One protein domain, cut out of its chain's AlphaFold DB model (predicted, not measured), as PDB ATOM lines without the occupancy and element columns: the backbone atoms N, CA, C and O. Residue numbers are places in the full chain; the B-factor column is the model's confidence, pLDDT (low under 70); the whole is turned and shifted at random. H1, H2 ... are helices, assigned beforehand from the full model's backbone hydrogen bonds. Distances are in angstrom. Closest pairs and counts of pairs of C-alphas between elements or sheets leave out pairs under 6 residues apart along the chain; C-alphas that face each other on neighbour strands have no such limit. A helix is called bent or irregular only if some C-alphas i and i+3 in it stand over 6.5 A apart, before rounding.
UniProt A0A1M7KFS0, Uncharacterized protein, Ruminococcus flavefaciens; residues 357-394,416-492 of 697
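AT A GLANCE: This is residues 357 to 394 and 416 to 492 of the 697 residues of an uncharacterized protein of Ruminococcus flavefaciens (UniProt A0A1M7KFS0). Bent H3 wraps partly round H1, the core: H3a crosses it, H3b runs beside it. H2 packs at one end; H6 crosses H3b, near H4. The compact, all-helix printed part has 115 residues with six named helices, a radius of gyration of the C-alphas of 13.6 A and spans of 37, 30 and 28 A.

HOW THE PARTS SIT: H3, residues 423 to 454, is one helix by its hydrogen bonds but bent: C-alphas 439, in H3a, and 442, in H3b, are 9.5 A apart. H3b touches H1, residues 359 to 375, at a shallow tilt of 9 degrees, opposite ways, C-alphas 445 and 366 closest at 5.5 A. H5, residues 466 to 470, has 0 of 1 O i to N i+4 pairs within hydrogen-bond range, but 2 of 2 O i to N i+3.

IN THESE COORDINATES: H1, 21.9 A long, begins at (22.106, 23.610, 11.510); H2 is 377 to 387, H4 460 to 463; H6, 480 to 492, ends at (5.769, 15.004, 2.562).

THE WHOLE: Residues 395 to 415 are cut out, a 24.7 A gap; pLDDT is under 70 in 19 residues.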
ATOM      1  N   PHE A 357      25.947  27.535   5.328       90.25
ATOM      2  CA  PHE A 357      24.588  27.430   5.848       90.25
ATOM      3  C   PHE A 357      24.452  26.058   6.500       90.25
ATOM      4  O   PHE A 357      24.463  25.043   5.797       90.25
ATOM      5  N   ASP A 358      24.378  26.024   7.828       90.19
ATOM      6  CA  ASP A 358      24.309  24.787   8.597       90.19
ATOM      7  C   ASP A 358      23.194  24.794   9.660       90.19
ATOM      8  O   ASP A 358      22.363  25.704   9.751       90.19
ATOM      9  N   ILE A 359      23.128  23.730  10.466       90.81
ATOM     10  CA  ILE A 359      22.106  23.610  11.510       90.81
ATOM     11  C   ILE A 359      22.210  24.731  12.548       90.81
ATOM     12  O   ILE A 359      21.195  25.152  13.107       90.81
ATOM     13  N   LYS A 360      23.415  25.257  12.788       94.62
ATOM     14  CA  LYS A 360      23.624  26.334  13.745       94.62
ATOM     15  C   LYS A 360      22.957  27.621  13.265       94.62
ATOM     16  O   LYS A 360      22.445  28.364  14.097       94.62
ATOM     17  N   ASP A 361      22.889  27.877  11.961       96.19
ATOM     18  CA  ASP A 361      22.129  29.014  11.431       96.19
ATOM     19  C   ASP A 361      20.632  28.901  11.704       96.19
ATOM     20  O   ASP A 361      19.989  29.884  12.078       96.19
ATOM     21  N   CYS A 362      20.078  27.694  11.569       93.31
ATOM     22  CA  CYS A 362      18.681  27.429  11.905       93.31
ATOM     23  C   CYS A 362      18.428  27.670  13.404       93.31
ATOM     24  O   CYS A 362      17.472  28.357  13.766       93.31
ATOM     25  N   VAL A 363      19.323  27.175  14.266       95.00
ATOM     26  CA  VAL A 363      19.285  27.378  15.726       95.00
ATOM     27  C   VAL A 363      19.370  28.863  16.089       95.00
ATOM     28  O   VAL A 363      18.535  29.369  16.837       95.00
ATOM     29  N   ASP A 364      20.357  29.579  15.546       97.25
ATOM     30  CA  ASP A 364      20.577  31.005  15.805       97.25
ATOM     31  C   ASP A 364      19.369  31.840  15.366       97.25
ATOM     32  O   ASP A 364      18.997  32.813  16.029       97.25
ATOM     33  N   TYR A 365      18.742  31.471  14.249       95.94
ATOM     34  CA  TYR A 365      17.569  32.169  13.756       95.94
ATOM     35  C   TYR A 365      16.320  31.901  14.604       95.94
ATOM     36  O   TYR A 365      15.630  32.858  14.952       95.94
ATOM     37  N   GLU A 366      16.049  30.655  15.000       92.62
ATOM     38  CA  GLU A 366      14.903  30.340  15.870       92.62
ATOM     39  C   GLU A 366      15.037  30.991  17.255       92.62
ATOM     40  O   GLU A 366      14.101  31.631  17.740       92.62
ATOM     41  N   ILE A 367      16.239  30.972  17.849       94.38
ATOM     42  CA  ILE A 367      16.515  31.705  19.095       94.38
ATOM     43  C   ILE A 367      16.257  33.205  18.910       94.38
ATOM     44  O   ILE A 367      15.658  33.846  19.778       94.38
ATOM     45  N   PHE A 368      16.683  33.790  17.783       95.25
ATOM     46  CA  PHE A 368      16.405  35.194  17.485       95.25
ATOM     47  C   PHE A 368      14.901  35.476  17.395       95.25
ATOM     48  O   PHE A 368      14.453  36.468  17.968       95.25
ATOM     49  N   ILE A 369      14.134  34.634  16.697       90.56
ATOM     50  CA  ILE A 369      12.686  34.802  16.517       90.56
ATOM     51  C   ILE A 369      11.965  34.737  17.863       90.56
ATOM     52  O   ILE A 369      11.197  35.643  18.190       90.56
ATOM     53  N   GLU A 370      12.254  33.729  18.682       87.62
ATOM     54  CA  GLU A 370      11.653  33.613  20.010       87.62
ATOM     55  C   GLU A 370      12.028  34.765  20.937       87.62
ATOM     56  O   GLU A 370      11.170  35.296  21.646       87.62
ATOM     57  N   ASN A 371      13.289  35.197  20.918       90.69
ATOM     58  CA  ASN A 371      13.718  36.348  21.705       90.69
ATOM     59  C   ASN A 371      13.027  37.628  21.241       90.69
ATOM     60  O   ASN A 371      12.542  38.392  22.070       90.69
ATOM     61  N   LEU A 372      12.950  37.847  19.927       87.62
ATOM     62  CA  LEU A 372      12.340  39.033  19.338       87.62
ATOM     63  C   LEU A 372      10.848  39.141  19.670       87.62
ATOM     64  O   LEU A 372      10.353  40.254  19.838       87.62
ATOM     65  N   ILE A 373      10.137  38.014  19.720       81.69
ATOM     66  CA  ILE A 373       8.673  38.000  19.842       81.69
ATOM     67  C   ILE A 373       8.225  37.795  21.291       81.69
ATOM     68  O   ILE A 373       7.284  38.452  21.732       81.69
ATOM     69  N   TYR A 374       8.884  36.903  22.034       79.94
ATOM     70  CA  TYR A 374       8.354  36.380  23.296       79.94
ATOM     71  C   TYR A 374       9.240  36.648  24.513       79.94
ATOM     72  O   TYR A 374       8.701  36.858  25.601       79.94
ATOM     73  N   LYS A 375      10.575  36.614  24.372       80.12
ATOM     74  CA  LYS A 375      11.471  36.549  25.546       80.12
ATOM     75  C   LYS A 375      12.206  37.844  25.890       80.12
ATOM     76  O   LYS A 375      12.396  38.102  27.075       80.12
ATOM     77  N   ASP A 376      12.608  38.659  24.911       85.50
ATOM     78  CA  ASP A 376      13.460  39.842  25.119       85.50
ATOM     79  C   ASP A 376      12.737  41.163  24.758       85.50
ATOM     80  O   ASP A 376      12.715  41.586  23.595       85.50
ATOM     81  N   PRO A 377      12.183  41.881  25.758       84.38
ATOM     82  CA  PRO A 377      11.515  43.164  25.540       84.38
ATOM     83  C   PRO A 377      12.431  44.270  25.004       84.38
ATOM     84  O   PRO A 377      11.942  45.209  24.364       84.38
ATOM     85  N   GLU A 378      13.740  44.213  25.269       86.44
ATOM     86  CA  GLU A 378      14.697  45.200  24.763       86.44
ATOM     87  C   GLU A 378      14.979  44.963  23.277       86.44
ATOM     88  O   GLU A 378      14.996  45.919  22.492       86.44
ATOM     89  N   LEU A 379      15.139  43.698  22.876       87.44
ATOM     90  CA  LEU A 379      15.270  43.308  21.474       87.44
ATOM     91  C   LEU A 379      14.003  43.644  20.682       87.44
ATOM     92  O   LEU A 379      14.099  44.285  19.630       87.44
ATOM     93  N   TYR A 380      12.825  43.306  21.218       86.50
ATOM     94  CA  TYR A 380      11.542  43.719  20.648       86.50
ATOM     95  C   TYR A 380      11.473  45.242  20.502       86.50
ATOM     96  O   TYR A 380      11.219  45.747  19.416       86.50
ATOM     97  N   SER A 381      11.789  46.004  21.556       85.06
ATOM     98  CA  SER A 381      11.766  47.474  21.505       85.06
ATOM     99  C   SER A 381      12.702  48.042  20.432       85.06
ATOM    100  O   SER A 381      12.359  49.028  19.777       85.06
ATOM    101  N   ARG A 382      13.869  47.418  20.221       90.69
ATOM    102  CA  ARG A 382      14.847  47.805  19.192       90.69
ATOM    103  C   ARG A 382      14.318  47.593  17.772       90.69
ATOM    104  O   ARG A 382      14.572  48.430  16.910       90.69
ATOM    105  N   TYR A 383      13.586  46.505  17.541       88.25
ATOM    106  CA  TYR A 383      13.068  46.109  16.226       88.25
ATOM    107  C   TYR A 383      11.546  46.256  16.095       88.25
ATOM    108  O   TYR A 383      10.953  45.769  15.137       88.25
ATOM    109  N   LYS A 384      10.910  46.999  17.003       83.75
ATOM    110  CA  LYS A 384       9.454  47.167  17.101       83.75
ATOM    111  C   LYS A 384       8.802  47.555  15.778       83.75
ATOM    112  O   LYS A 384       7.771  47.010  15.408       83.75
ATOM    113  N   SER A 385       9.427  48.454  15.017       81.75
ATOM    114  CA  SER A 385       8.911  48.889  13.711       81.75
ATOM    115  C   SER A 385       8.871  47.777  12.659       81.75
ATOM    116  O   SER A 385       8.115  47.888  11.702       81.75
ATOM    117  N   MET A 386       9.701  46.742  12.805       79.69
ATOM    118  CA  MET A 386       9.670  45.554  11.951       79.69
ATOM    119  C   MET A 386       8.602  44.555  12.396       79.69
ATOM    120  O   MET A 386       8.150  43.776  11.568       79.69
ATOM    121  N   VAL A 387       8.206  44.556  13.672       73.00
ATOM    122  CA  VAL A 387       7.265  43.573  14.234       73.00
ATOM    123  C   VAL A 387       5.814  44.066  14.158       73.00
ATOM    124  O   VAL A 387       4.948  43.327  13.697       73.00
ATOM    125  N   ASP A 388       5.559  45.335  14.494       66.81
ATOM    126  CA  ASP A 388       4.220  45.912  14.741       66.81
ATOM    127  C   ASP A 388       3.309  46.103  13.513       66.81
ATOM    128  O   ASP A 388       2.232  46.684  13.611       66.81
ATOM    129  N   GLY A 389       3.723  45.623  12.345       59.47
ATOM    130  CA  GLY A 389       2.868  45.510  11.153       59.47
ATOM    131  C   GLY A 389       2.996  44.161  10.446       59.47
ATOM    132  O   GLY A 389       2.433  43.950   9.373       59.47
ATOM    133  N   VAL A 390       3.773  43.256  11.036       62.38
ATOM    134  CA  VAL A 390       4.176  41.974  10.463       62.38
ATOM    135  C   VAL A 390       3.565  40.823  11.256       62.38
ATOM    136  O   VAL A 390       3.009  39.894  10.673       62.38
ATOM    137  N   ILE A 391       3.617  40.931  12.583       58.25
ATOM    138  CA  ILE A 391       3.058  39.993  13.554       58.25
ATOM    139  C   ILE A 391       1.891  40.712  14.238       58.25
ATOM    140  O   ILE A 391       2.026  41.247  15.330       58.25
ATOM    141  N   ASN A 392       0.734  40.769  13.576       52.59
ATOM    142  CA  ASN A 392      -0.480  41.300  14.200       52.59
ATOM    143  C   ASN A 392      -1.197  40.180  14.952       52.59
ATOM    144  O   ASN A 392      -2.154  39.592  14.455       52.59
ATOM    145  N   TRP A 393      -0.691  39.861  16.140       47.19
ATOM    146  CA  TRP A 393      -1.364  38.976  17.081       47.19
ATOM    147  C   TRP A 393      -2.072  39.852  18.107       47.19
ATOM    148  O   TRP A 393      -1.434  40.491  18.939       47.19
ATOM    149  N   LYS A 394      -3.402  39.873  18.060       39.81
ATOM    150  CA  LYS A 394      -4.158  39.919  19.308       39.81
ATOM    151  C   LYS A 394      -4.457  38.466  19.647       39.81
ATOM    152  O   LYS A 394      -5.014  37.750  18.821       39.81
ATOM    153  N   TYR A 416      13.708  31.405  32.414       61.88
ATOM    154  CA  TYR A 416      15.025  30.952  31.978       61.88
ATOM    155  C   TYR A 416      15.860  32.146  31.516       61.88
ATOM    156  O   TYR A 416      15.317  33.166  31.079       61.88
ATOM    157  N   ASP A 417      17.180  32.022  31.630       76.88
ATOM    158  CA  ASP A 417      18.098  33.041  31.134       76.88
ATOM    159  C   ASP A 417      17.978  33.148  29.604       76.88
ATOM    160  O   ASP A 417      17.975  32.153  28.878       76.88
ATOM    161  N   ILE A 418      17.837  34.379  29.108       87.75
ATOM    162  CA  ILE A 418      17.731  34.665  27.673       87.75
ATOM    163  C   ILE A 418      19.080  34.364  27.016       87.75
ATOM    164  O   ILE A 418      20.104  34.921  27.425       87.75
ATOM    165  N   ILE A 419      19.079  33.552  25.957       92.94
ATOM    166  CA  ILE A 419      20.289  33.257  25.189       92.94
ATOM    167  C   ILE A 419      20.682  34.516  24.418       92.94
ATOM    168  O   ILE A 419      19.939  35.006  23.567       92.94
ATOM    169  N   GLN A 420      21.865  35.048  24.719       92.31
ATOM    170  CA  GLN A 420      22.387  36.256  24.086       92.31
ATOM    171  C   GLN A 420      23.176  35.899  22.825       92.31
ATOM    172  O   GLN A 420      24.317  35.438  22.894       92.31
ATOM    173  N   LEU A 421      22.571  36.140  21.662       95.94
ATOM    174  CA  LEU A 421      23.231  35.953  20.371       95.94
ATOM    175  C   LEU A 421      24.234  37.087  20.078       95.94
ATOM    176  O   LEU A 421      24.032  38.227  20.510       95.94
ATOM    177  N   PRO A 422      25.304  36.831  19.299       96.81
ATOM    178  CA  PRO A 422      26.204  37.886  18.847       96.81
ATOM    179  C   PRO A 422      25.459  38.985  18.074       96.81
ATOM    180  O   PRO A 422      24.629  38.703  17.214       96.81
ATOM    181  N   GLU A 423      25.812  40.255  18.296       96.31
ATOM    182  CA  GLU A 423      25.145  41.398  17.639       96.31
ATOM    183  C   GLU A 423      25.208  41.328  16.098       96.31
ATOM    184  O   GLU A 423      24.309  41.810  15.411       96.31
ATOM    185  N   ALA A 424      26.263  40.727  15.535       96.88
ATOM    186  CA  ALA A 424      26.362  40.493  14.094       96.88
ATOM    187  C   ALA A 424      25.315  39.478  13.601       96.88
ATOM    188  O   ALA A 424      24.667  39.730  12.584       96.88
ATOM    189  N   THR A 425      25.109  38.391  14.350       97.88
ATOM    190  CA  THR A 425      24.065  37.388  14.102       97.88
ATOM    191  C   THR A 425      22.682  38.014  14.210       97.88
ATOM    192  O   THR A 425      21.916  37.949  13.256       97.88
ATOM    193  N   ILE A 426      22.407  38.760  15.288       97.31
ATOM    194  CA  ILE A 426      21.134  39.480  15.478       97.31
ATOM    195  C   ILE A 426      20.812  40.369  14.271       97.31
ATOM    196  O   ILE A 426      19.677  40.389  13.801       97.31
ATOM    197  N   LYS A 427      21.795  41.104  13.737       96.06
ATOM    198  CA  LYS A 427      21.592  41.967  12.562       96.06
ATOM    199  C   LYS A 427      21.277  41.181  11.290       96.06
ATOM    200  O   LYS A 427      20.463  41.652  10.495       96.06
ATOM    201  N   ARG A 428      21.904  40.019  11.083       97.00
ATOM    202  CA  ARG A 428      21.610  39.140   9.940       97.00
ATOM    203  C   ARG A 428      20.231  38.499  10.075       97.00
ATOM    204  O   ARG A 428      19.439  38.618   9.143       97.00
ATOM    205  N   CYS A 429      19.879  37.977  11.251       96.38
ATOM    206  CA  CYS A 429      18.532  37.466  11.512       96.38
ATOM    207  C   CYS A 429      17.466  38.559  11.323       96.38
ATOM    208  O   CYS A 429      16.463  38.348  10.642       96.38
ATOM    209  N   ALA A 430      17.711  39.772  11.831       93.56
ATOM    210  CA  ALA A 430      16.826  40.914  11.625       93.56
ATOM    211  C   ALA A 430      16.694  41.287  10.138       93.56
ATOM    212  O   ALA A 430      15.605  41.644   9.692       93.56
ATOM    213  N   ASN A 431      17.761  41.172   9.341       92.69
ATOM    214  CA  ASN A 431      17.678  41.400   7.899       92.69
ATOM    215  C   ASN A 431      16.736  40.397   7.219       92.69
ATOM    216  O   ASN A 431      15.823  40.831   6.512       92.69
ATOM    217  N   ILE A 432      16.891  39.098   7.495       91.69
ATOM    218  CA  ILE A 432      15.982  38.061   6.983       91.69
ATOM    219  C   ILE A 432      14.551  38.358   7.436       91.69
ATOM    220  O   ILE A 432      13.651  38.454   6.606       91.69
ATOM    221  N   PHE A 433      14.330  38.581   8.734       90.12
ATOM    222  CA  PHE A 433      12.995  38.839   9.277       90.12
ATOM    223  C   PHE A 433      12.353  40.111   8.702       90.12
ATOM    224  O   PHE A 433      11.157  40.129   8.445       90.12
ATOM    225  N   SER A 434      13.124  41.162   8.410       86.94
ATOM    226  CA  SER A 434      12.581  42.381   7.789       86.94
ATOM    227  C   SER A 434      12.008  42.144   6.388       86.94
ATOM    228  O   SER A 434      11.076  42.835   5.981       86.94
ATOM    229  N   LYS A 435      12.557  41.165   5.657       85.19
ATOM    230  CA  LYS A 435      12.159  40.829   4.286       85.19
ATOM    231  C   LYS A 435      11.117  39.720   4.246       85.19
ATOM    232  O   LYS A 435      10.142  39.828   3.512       85.19
ATOM    233  N   MET A 436      11.302  38.686   5.063       80.38
ATOM    234  CA  MET A 436      10.459  37.492   5.088       80.38
ATOM    235  C   MET A 436       9.324  37.573   6.100       80.38
ATOM    236  O   MET A 436       8.250  37.032   5.850       80.38
ATOM    237  N   GLY A 437       9.530  38.264   7.220       75.25
ATOM    238  CA  GLY A 437       8.546  38.422   8.286       75.25
ATOM    239  C   GLY A 437       7.177  38.858   7.766       75.25
ATOM    240  O   GLY A 437       6.199  38.200   8.117       75.25
ATOM    241  N   PRO A 438       7.052  39.880   6.887       74.62
ATOM    242  CA  PRO A 438       5.758  40.298   6.337       74.62
ATOM    243  C   PRO A 438       4.920  39.164   5.725       74.62
ATOM    244  O   PRO A 438       3.692  39.276   5.705       74.62
ATOM    245  N   TYR A 439       5.561  38.083   5.274       72.06
ATOM    246  CA  TYR A 439       4.949  36.934   4.607       72.06
ATOM    247  C   TYR A 439       4.898  35.695   5.523       72.06
ATOM    248  O   TYR A 439       3.852  35.063   5.663       72.06
ATOM    249  N   GLY A 440       6.008  35.367   6.191       67.56
ATOM    250  CA  GLY A 440       6.160  34.177   7.036       67.56
ATOM    251  C   GLY A 440       5.845  34.374   8.522       67.56
ATOM    252  O   GLY A 440       5.608  33.398   9.229       67.56
ATOM    253  N   GLY A 441       5.793  35.614   9.008       76.25
ATOM    254  CA  GLY A 441       5.625  35.930  10.428       76.25
ATOM    255  C   GLY A 441       6.702  35.269  11.292       76.25
ATOM    256  O   GLY A 441       7.869  35.248  10.925       76.25
ATOM    257  N   GLN A 442       6.295  34.690  12.420       73.00
ATOM    258  CA  GLN A 442       7.173  33.919  13.313       73.00
ATOM    259  C   GLN A 442       7.607  32.559  12.752       73.00
ATOM    260  O   GLN A 442       8.434  31.887  13.344       73.00
ATOM    261  N   PHE A 443       7.030  32.126  11.631       74.88
ATOM    262  CA  PHE A 443       7.308  30.817  11.046       74.88
ATOM    263  C   PHE A 443       8.435  30.865  10.013       74.88
ATOM    264  O   PHE A 443       8.678  29.880   9.323       74.88
ATOM    265  N   THR A 444       9.126  32.000   9.877       79.69
ATOM    266  CA  THR A 444      10.242  32.137   8.936       79.69
ATOM    267  C   THR A 444      11.414  31.221   9.267       79.69
ATOM    268  O   THR A 444      12.135  30.848   8.348       79.69
ATOM    269  N   GLY A 445      11.593  30.818  10.530       81.56
ATOM    270  CA  GLY A 445      12.660  29.882  10.894       81.56
ATOM    271  C   GLY A 445      12.373  28.455  10.435       81.56
ATOM    272  O   GLY A 445      13.286  27.745  10.018       81.56
ATOM    273  N   ARG A 446      11.090  28.108  10.274       79.44
ATOM    274  CA  ARG A 446      10.681  26.875   9.597       79.44
ATOM    275  C   ARG A 446      11.205  26.838   8.166       79.44
ATOM    276  O   ARG A 446      11.777  25.830   7.786       79.44
ATOM    277  N   TYR A 447      11.094  27.933   7.398       78.19
ATOM    278  CA  TYR A 447      11.662  28.047   6.034       78.19
ATOM    279  C   TYR A 447      13.169  27.787   5.982       78.19
ATOM    280  O   TYR A 447      13.638  27.183   5.019       78.19
ATOM    281  N   MET A 448      13.908  28.160   7.030       83.00
ATOM    282  CA  MET A 448      15.323  27.807   7.147       83.00
ATOM    283  C   MET A 448      15.507  26.314   7.425       83.00
ATOM    284  O   MET A 448      16.251  25.668   6.695       83.00
ATOM    285  N   ALA A 449      14.777  25.742   8.389       80.50
ATOM    286  CA  ALA A 449      14.827  24.305   8.670       80.50
ATOM    287  C   ALA A 449      14.473  23.455   7.432       80.50
ATOM    288  O   ALA A 449      15.152  22.474   7.146       80.50
ATOM    289  N   TYR A 450      13.476  23.871   6.642       74.62
ATOM    290  CA  TYR A 450      13.168  23.261   5.345       74.62
ATOM    291  C   TYR A 450      14.350  23.298   4.391       74.62
ATOM    292  O   TYR A 450      14.748  22.263   3.867       74.62
ATOM    293  N   SER A 451      14.902  24.491   4.162       77.00
ATOM    294  CA  SER A 451      16.019  24.664   3.238       77.00
ATOM    295  C   SER A 451      17.226  23.837   3.662       77.00
ATOM    296  O   SER A 451      17.940  23.331   2.806       77.00
ATOM    297  N   TYR A 452      17.449  23.692   4.968       80.19
ATOM    298  CA  TYR A 452      18.507  22.849   5.498       80.19
ATOM    299  C   TYR A 452      18.242  21.370   5.194       80.19
ATOM    300  O   TYR A 452      19.116  20.700   4.656       80.19
ATOM    301  N   LEU A 453      17.036  20.869   5.477       75.12
ATOM    302  CA  LEU A 453      16.676  19.459   5.283       75.12
ATOM    303  C   LEU A 453      16.549  19.031   3.811       75.12
ATOM    304  O   LEU A 453      16.614  17.838   3.532       75.12
ATOM    305  N   LEU A 454      16.390  19.966   2.868       70.31
ATOM    306  CA  LEU A 454      16.448  19.637   1.435       70.31
ATOM    307  C   LEU A 454      17.819  19.091   1.027       70.31
ATOM    308  O   LEU A 454      17.897  18.180   0.209       70.31
ATOM    309  N   ASP A 455      18.877  19.640   1.621       69.06
ATOM    310  CA  ASP A 455      20.258  19.319   1.281       69.06
ATOM    311  C   ASP A 455      20.980  18.558   2.396       69.06
ATOM    312  O   ASP A 455      22.188  18.364   2.293       69.06
ATOM    313  N   ASN A 456      20.314  18.173   3.486       72.69
ATOM    314  CA  ASN A 456      20.953  17.495   4.615       72.69
ATOM    315  C   ASN A 456      20.091  16.335   5.132       72.69
ATOM    316  O   ASN A 456      18.863  16.431   5.122       72.69
ATOM    317  N   PRO A 457      20.714  15.252   5.636       70.00
ATOM    318  CA  PRO A 457      19.982  14.141   6.226       70.00
ATOM    319  C   PRO A 457      19.116  14.590   7.405       70.00
ATOM    320  O   PRO A 457      19.547  15.364   8.258       70.00
ATOM    321  N   LEU A 458      17.900  14.052   7.487       70.12
ATOM    322  CA  LEU A 458      17.054  14.185   8.670       70.12
ATOM    323  C   LEU A 458      17.590  13.272   9.783       70.12
ATOM    324  O   LEU A 458      17.350  12.059   9.738       70.12
ATOM    325  N   ASP A 459      18.300  13.841  10.759       73.19
ATOM    326  CA  ASP A 459      18.723  13.117  11.963       73.19
ATOM    327  C   ASP A 459      17.626  13.158  13.044       73.19
ATOM    328  O   ASP A 459      16.945  14.165  13.246       73.19
ATOM    329  N   THR A 460      17.454  12.044  13.757       66.94
ATOM    330  CA  THR A 460      16.464  11.871  14.835       66.94
ATOM    331  C   THR A 460      16.661  12.853  15.969       66.94
ATOM    332  O   THR A 460      15.703  13.287  16.610       66.94
ATOM    333  N   GLU A 461      17.918  13.189  16.229       73.75
ATOM    334  CA  GLU A 461      18.297  14.085  17.304       73.75
ATOM    335  C   GLU A 461      17.722  15.496  17.116       73.75
ATOM    336  O   GLU A 461      17.438  16.163  18.107       73.75
ATOM    337  N   TYR A 462      17.402  15.913  15.884       77.88
ATOM    338  CA  TYR A 462      16.790  17.222  15.615       77.88
ATOM    339  C   TYR A 462      15.398  17.375  16.239       77.88
ATOM    340  O   TYR A 462      14.923  18.494  16.443       77.88
ATOM    341  N   PHE A 463      14.728  16.271  16.573       72.25
ATOM    342  CA  PHE A 463      13.419  16.298  17.225       72.25
ATOM    343  C   PHE A 463      13.498  16.432  18.747       72.25
ATOM    344  O   PHE A 463      12.474  16.678  19.393       72.25
ATOM    345  N   LEU A 464      14.699  16.309  19.314       71.56
ATOM    346  CA  LEU A 464      14.936  16.384  20.746       71.56
ATOM    347  C   LEU A 464      15.248  17.800  21.172       71.56
ATOM    348  O   LEU A 464      16.157  18.434  20.646       71.56
ATOM    349  N   THR A 465      14.556  18.271  22.197       77.69
ATOM    350  CA  THR A 465      14.879  19.550  22.825       77.69
ATOM    351  C   THR A 465      16.301  19.543  23.393       77.69
ATOM    352  O   THR A 465      17.036  20.514  23.237       77.69
ATOM    353  N   GLU A 466      16.744  18.427  23.976       80.69
ATOM    354  CA  GLU A 466      18.059  18.280  24.616       80.69
ATOM    355  C   GLU A 466      19.217  18.324  23.619       80.69
ATOM    356  O   GLU A 466      20.320  18.730  23.985       80.69
ATOM    357  N   TYR A 467      18.987  17.934  22.361       84.56
ATOM    358  CA  TYR A 467      20.006  17.991  21.314       84.56
ATOM    359  C   TYR A 467      20.575  19.404  21.166       84.56
ATOM    360  O   TYR A 467      21.780  19.586  20.979       84.56
ATOM    361  N   TYR A 468      19.727  20.419  21.313       90.00
ATOM    362  CA  TYR A 468      20.119  21.800  21.072       90.00
ATOM    363  C   TYR A 468      20.984  22.403  22.187       90.00
ATOM    364  O   TYR A 468      21.666  23.401  21.945       90.00
ATOM    365  N   GLU A 469      21.056  21.770  23.367       90.12
ATOM    366  CA  GLU A 469      21.938  22.187  24.474       90.12
ATOM    367  C   GLU A 469      23.421  22.216  24.079       90.12
ATOM    368  O   GLU A 469      24.227  22.923  24.685       90.12
ATOM    369  N   GLN A 470      23.805  21.473  23.037       94.69
ATOM    370  CA  GLN A 470      25.176  21.495  22.533       94.69
ATOM    371  C   GLN A 470      25.565  22.833  21.883       94.69
ATOM    372  O   GLN A 470      26.754  23.149  21.812       94.69
ATOM    373  N   PHE A 471      24.587  23.606  21.395       95.00
ATOM    374  CA  PHE A 471      24.826  24.904  20.763       95.00
ATOM    375  C   PHE A 471      24.827  26.026  21.800       95.00
ATOM    376  O   PHE A 471      25.717  26.880  21.783       95.00
ATOM    377  N   TYR A 472      23.856  26.003  22.716       94.31
ATOM    378  CA  TYR A 472      23.720  26.973  23.799       94.31
ATOM    379  C   TYR A 472      23.130  26.316  25.047       94.31
ATOM    380  O   TYR A 472      22.158  25.572  24.956       94.31
ATOM    381  N   GLU A 473      23.664  26.672  26.217       92.12
ATOM    382  CA  GLU A 473      23.054  26.313  27.501       92.12
ATOM    383  C   GLU A 473      21.642  26.918  27.592       92.12
ATOM    384  O   GLU A 473      21.464  28.126  27.417       92.12
ATOM    385  N   GLY A 474      20.643  26.071  27.844       88.44
ATOM    386  CA  GLY A 474      19.228  26.440  27.909       88.44
ATOM    387  C   GLY A 474      18.501  26.445  26.561       88.44
ATOM    388  O   GLY A 474      17.339  26.860  26.507       88.44
ATOM    389  N   ALA A 475      19.137  25.999  25.471       90.12
ATOM    390  CA  ALA A 475      18.494  25.903  24.156       90.12
ATOM    391  C   ALA A 475      17.329  24.902  24.120       90.12
ATOM    392  O   ALA A 475      16.413  25.084  23.325       90.12
ATOM    393  N   SER A 476      17.295  23.909  25.015       85.12
ATOM    394  CA  SER A 476      16.152  22.991  25.156       85.12
ATOM    395  C   SER A 476      14.853  23.681  25.584       85.12
ATOM    396  O   SER A 476      13.777  23.093  25.503       85.12
ATOM    397  N   HIS A 477      14.928  24.938  26.034       83.88
ATOM    398  CA  HIS A 477      13.776  25.771  26.380       83.88
ATOM    399  C   HIS A 477      13.275  26.643  25.217       83.88
ATOM    400  O   HIS A 477      12.452  27.539  25.434       83.88
ATOM    401  N   TYR A 478      13.801  26.429  24.012       85.94
ATOM    402  CA  TYR A 478      13.355  27.037  22.761       85.94
ATOM    403  C   TYR A 478      12.704  25.955  21.885       85.94
ATOM    404  O   TYR A 478      13.095  24.791  21.920       85.94
ATOM    405  N   ASP A 479      11.719  26.346  21.086       77.75
ATOM    406  CA  ASP A 479      10.920  25.529  20.167       77.75
ATOM    407  C   ASP A 479      11.667  25.233  18.849       77.75
ATOM    408  O   ASP A 479      11.081  25.160  17.767       77.75
ATOM    409  N   ILE A 480      12.994  25.068  18.923       83.88
ATOM    410  CA  ILE A 480      13.859  24.846  17.754       83.88
ATOM    411  C   ILE A 480      13.487  23.522  17.081       83.88
ATOM    412  O   ILE A 480      13.348  23.449  15.859       83.88
ATOM    413  N   ASN A 481      13.264  22.474  17.878       77.69
ATOM    414  CA  ASN A 481      12.879  21.162  17.372       77.69
ATOM    415  C   ASN A 481      11.551  21.211  16.602       77.69
ATOM    416  O   ASN A 481      11.403  20.490  15.617       77.69
ATOM    417  N   ALA A 482      10.597  22.071  16.978       74.12
ATOM    418  CA  ALA A 482       9.335  22.186  16.254       74.12
ATOM    419  C   ALA A 482       9.509  22.721  14.831       74.12
ATOM    420  O   ALA A 482       8.723  22.349  13.956       74.12
ATOM    421  N   ALA A 483      10.532  23.540  14.568       75.19
ATOM    422  CA  ALA A 483      10.861  23.961  13.211       75.19
ATOM    423  C   ALA A 483      11.238  22.756  12.337       75.19
ATOM    424  O   ALA A 483      10.703  22.608  11.238       75.19
ATOM    425  N   PHE A 484      12.063  21.848  12.865       76.44
ATOM    426  CA  PHE A 484      12.473  20.616  12.188       76.44
ATOM    427  C   PHE A 484      11.357  19.567  12.122       76.44
ATOM    428  O   PHE A 484      11.184  18.943  11.080       76.44
ATOM    429  N   VAL A 485      10.536  19.413  13.170       69.75
ATOM    430  CA  VAL A 485       9.326  18.563  13.141       69.75
ATOM    431  C   VAL A 485       8.377  19.029  12.046       69.75
ATOM    432  O   VAL A 485       7.869  18.217  11.275       69.75
ATOM    433  N   PHE A 486       8.111  20.334  11.992       65.25
ATOM    434  CA  PHE A 486       7.232  20.894  10.981       65.25
ATOM    435  C   PHE A 486       7.829  20.678   9.599       65.25
ATOM    436  O   PHE A 486       7.125  20.161   8.736       65.25
ATOM    437  N   ALA A 487       9.116  20.993   9.424       68.25
ATOM    438  CA  ALA A 487       9.809  20.830   8.160       68.25
ATOM    439  C   ALA A 487       9.782  19.379   7.662       68.25
ATOM    440  O   ALA A 487       9.375  19.139   6.531       68.25
ATOM    441  N   ALA A 488      10.077  18.409   8.528       63.44
ATOM    442  CA  ALA A 488      10.009  16.988   8.206       63.44
ATOM    443  C   ALA A 488       8.591  16.536   7.809       63.44
ATOM    444  O   ALA A 488       8.427  15.891   6.780       63.44
ATOM    445  N   ARG A 489       7.550  16.937   8.553       55.75
ATOM    446  CA  ARG A 489       6.146  16.555   8.271       55.75
ATOM    447  C   ARG A 489       5.572  17.118   6.979       55.75
ATOM    448  O   ARG A 489       4.611  16.609   6.440       55.75
ATOM    449  N   THR A 490       6.079  18.248   6.533       49.06
ATOM    450  CA  THR A 490       5.547  18.963   5.359       49.06
ATOM    451  C   THR A 490       6.465  18.814   4.151       49.06
ATOM    452  O   THR A 490       6.064  19.106   3.030       49.06
ATOM    453  N   SER A 491       7.667  18.270   4.360       45.72
ATOM    454  CA  SER A 491       8.493  17.656   3.323       45.72
ATOM    455  C   SER A 491       7.845  16.404   2.700       45.72
ATOM    456  O   SER A 491       8.330  15.887   1.709       45.72
ATOM    457  N   GLU A 492       6.682  15.974   3.195       44.69
ATOM    458  CA  GLU A 492       5.769  15.004   2.562       44.69
ATOM    459  C   GLU A 492       5.099  15.558   1.274       44.69
ATOM    460  O   GLU A 492       4.277  14.903   0.641       44.69
TER     461      GLU A 492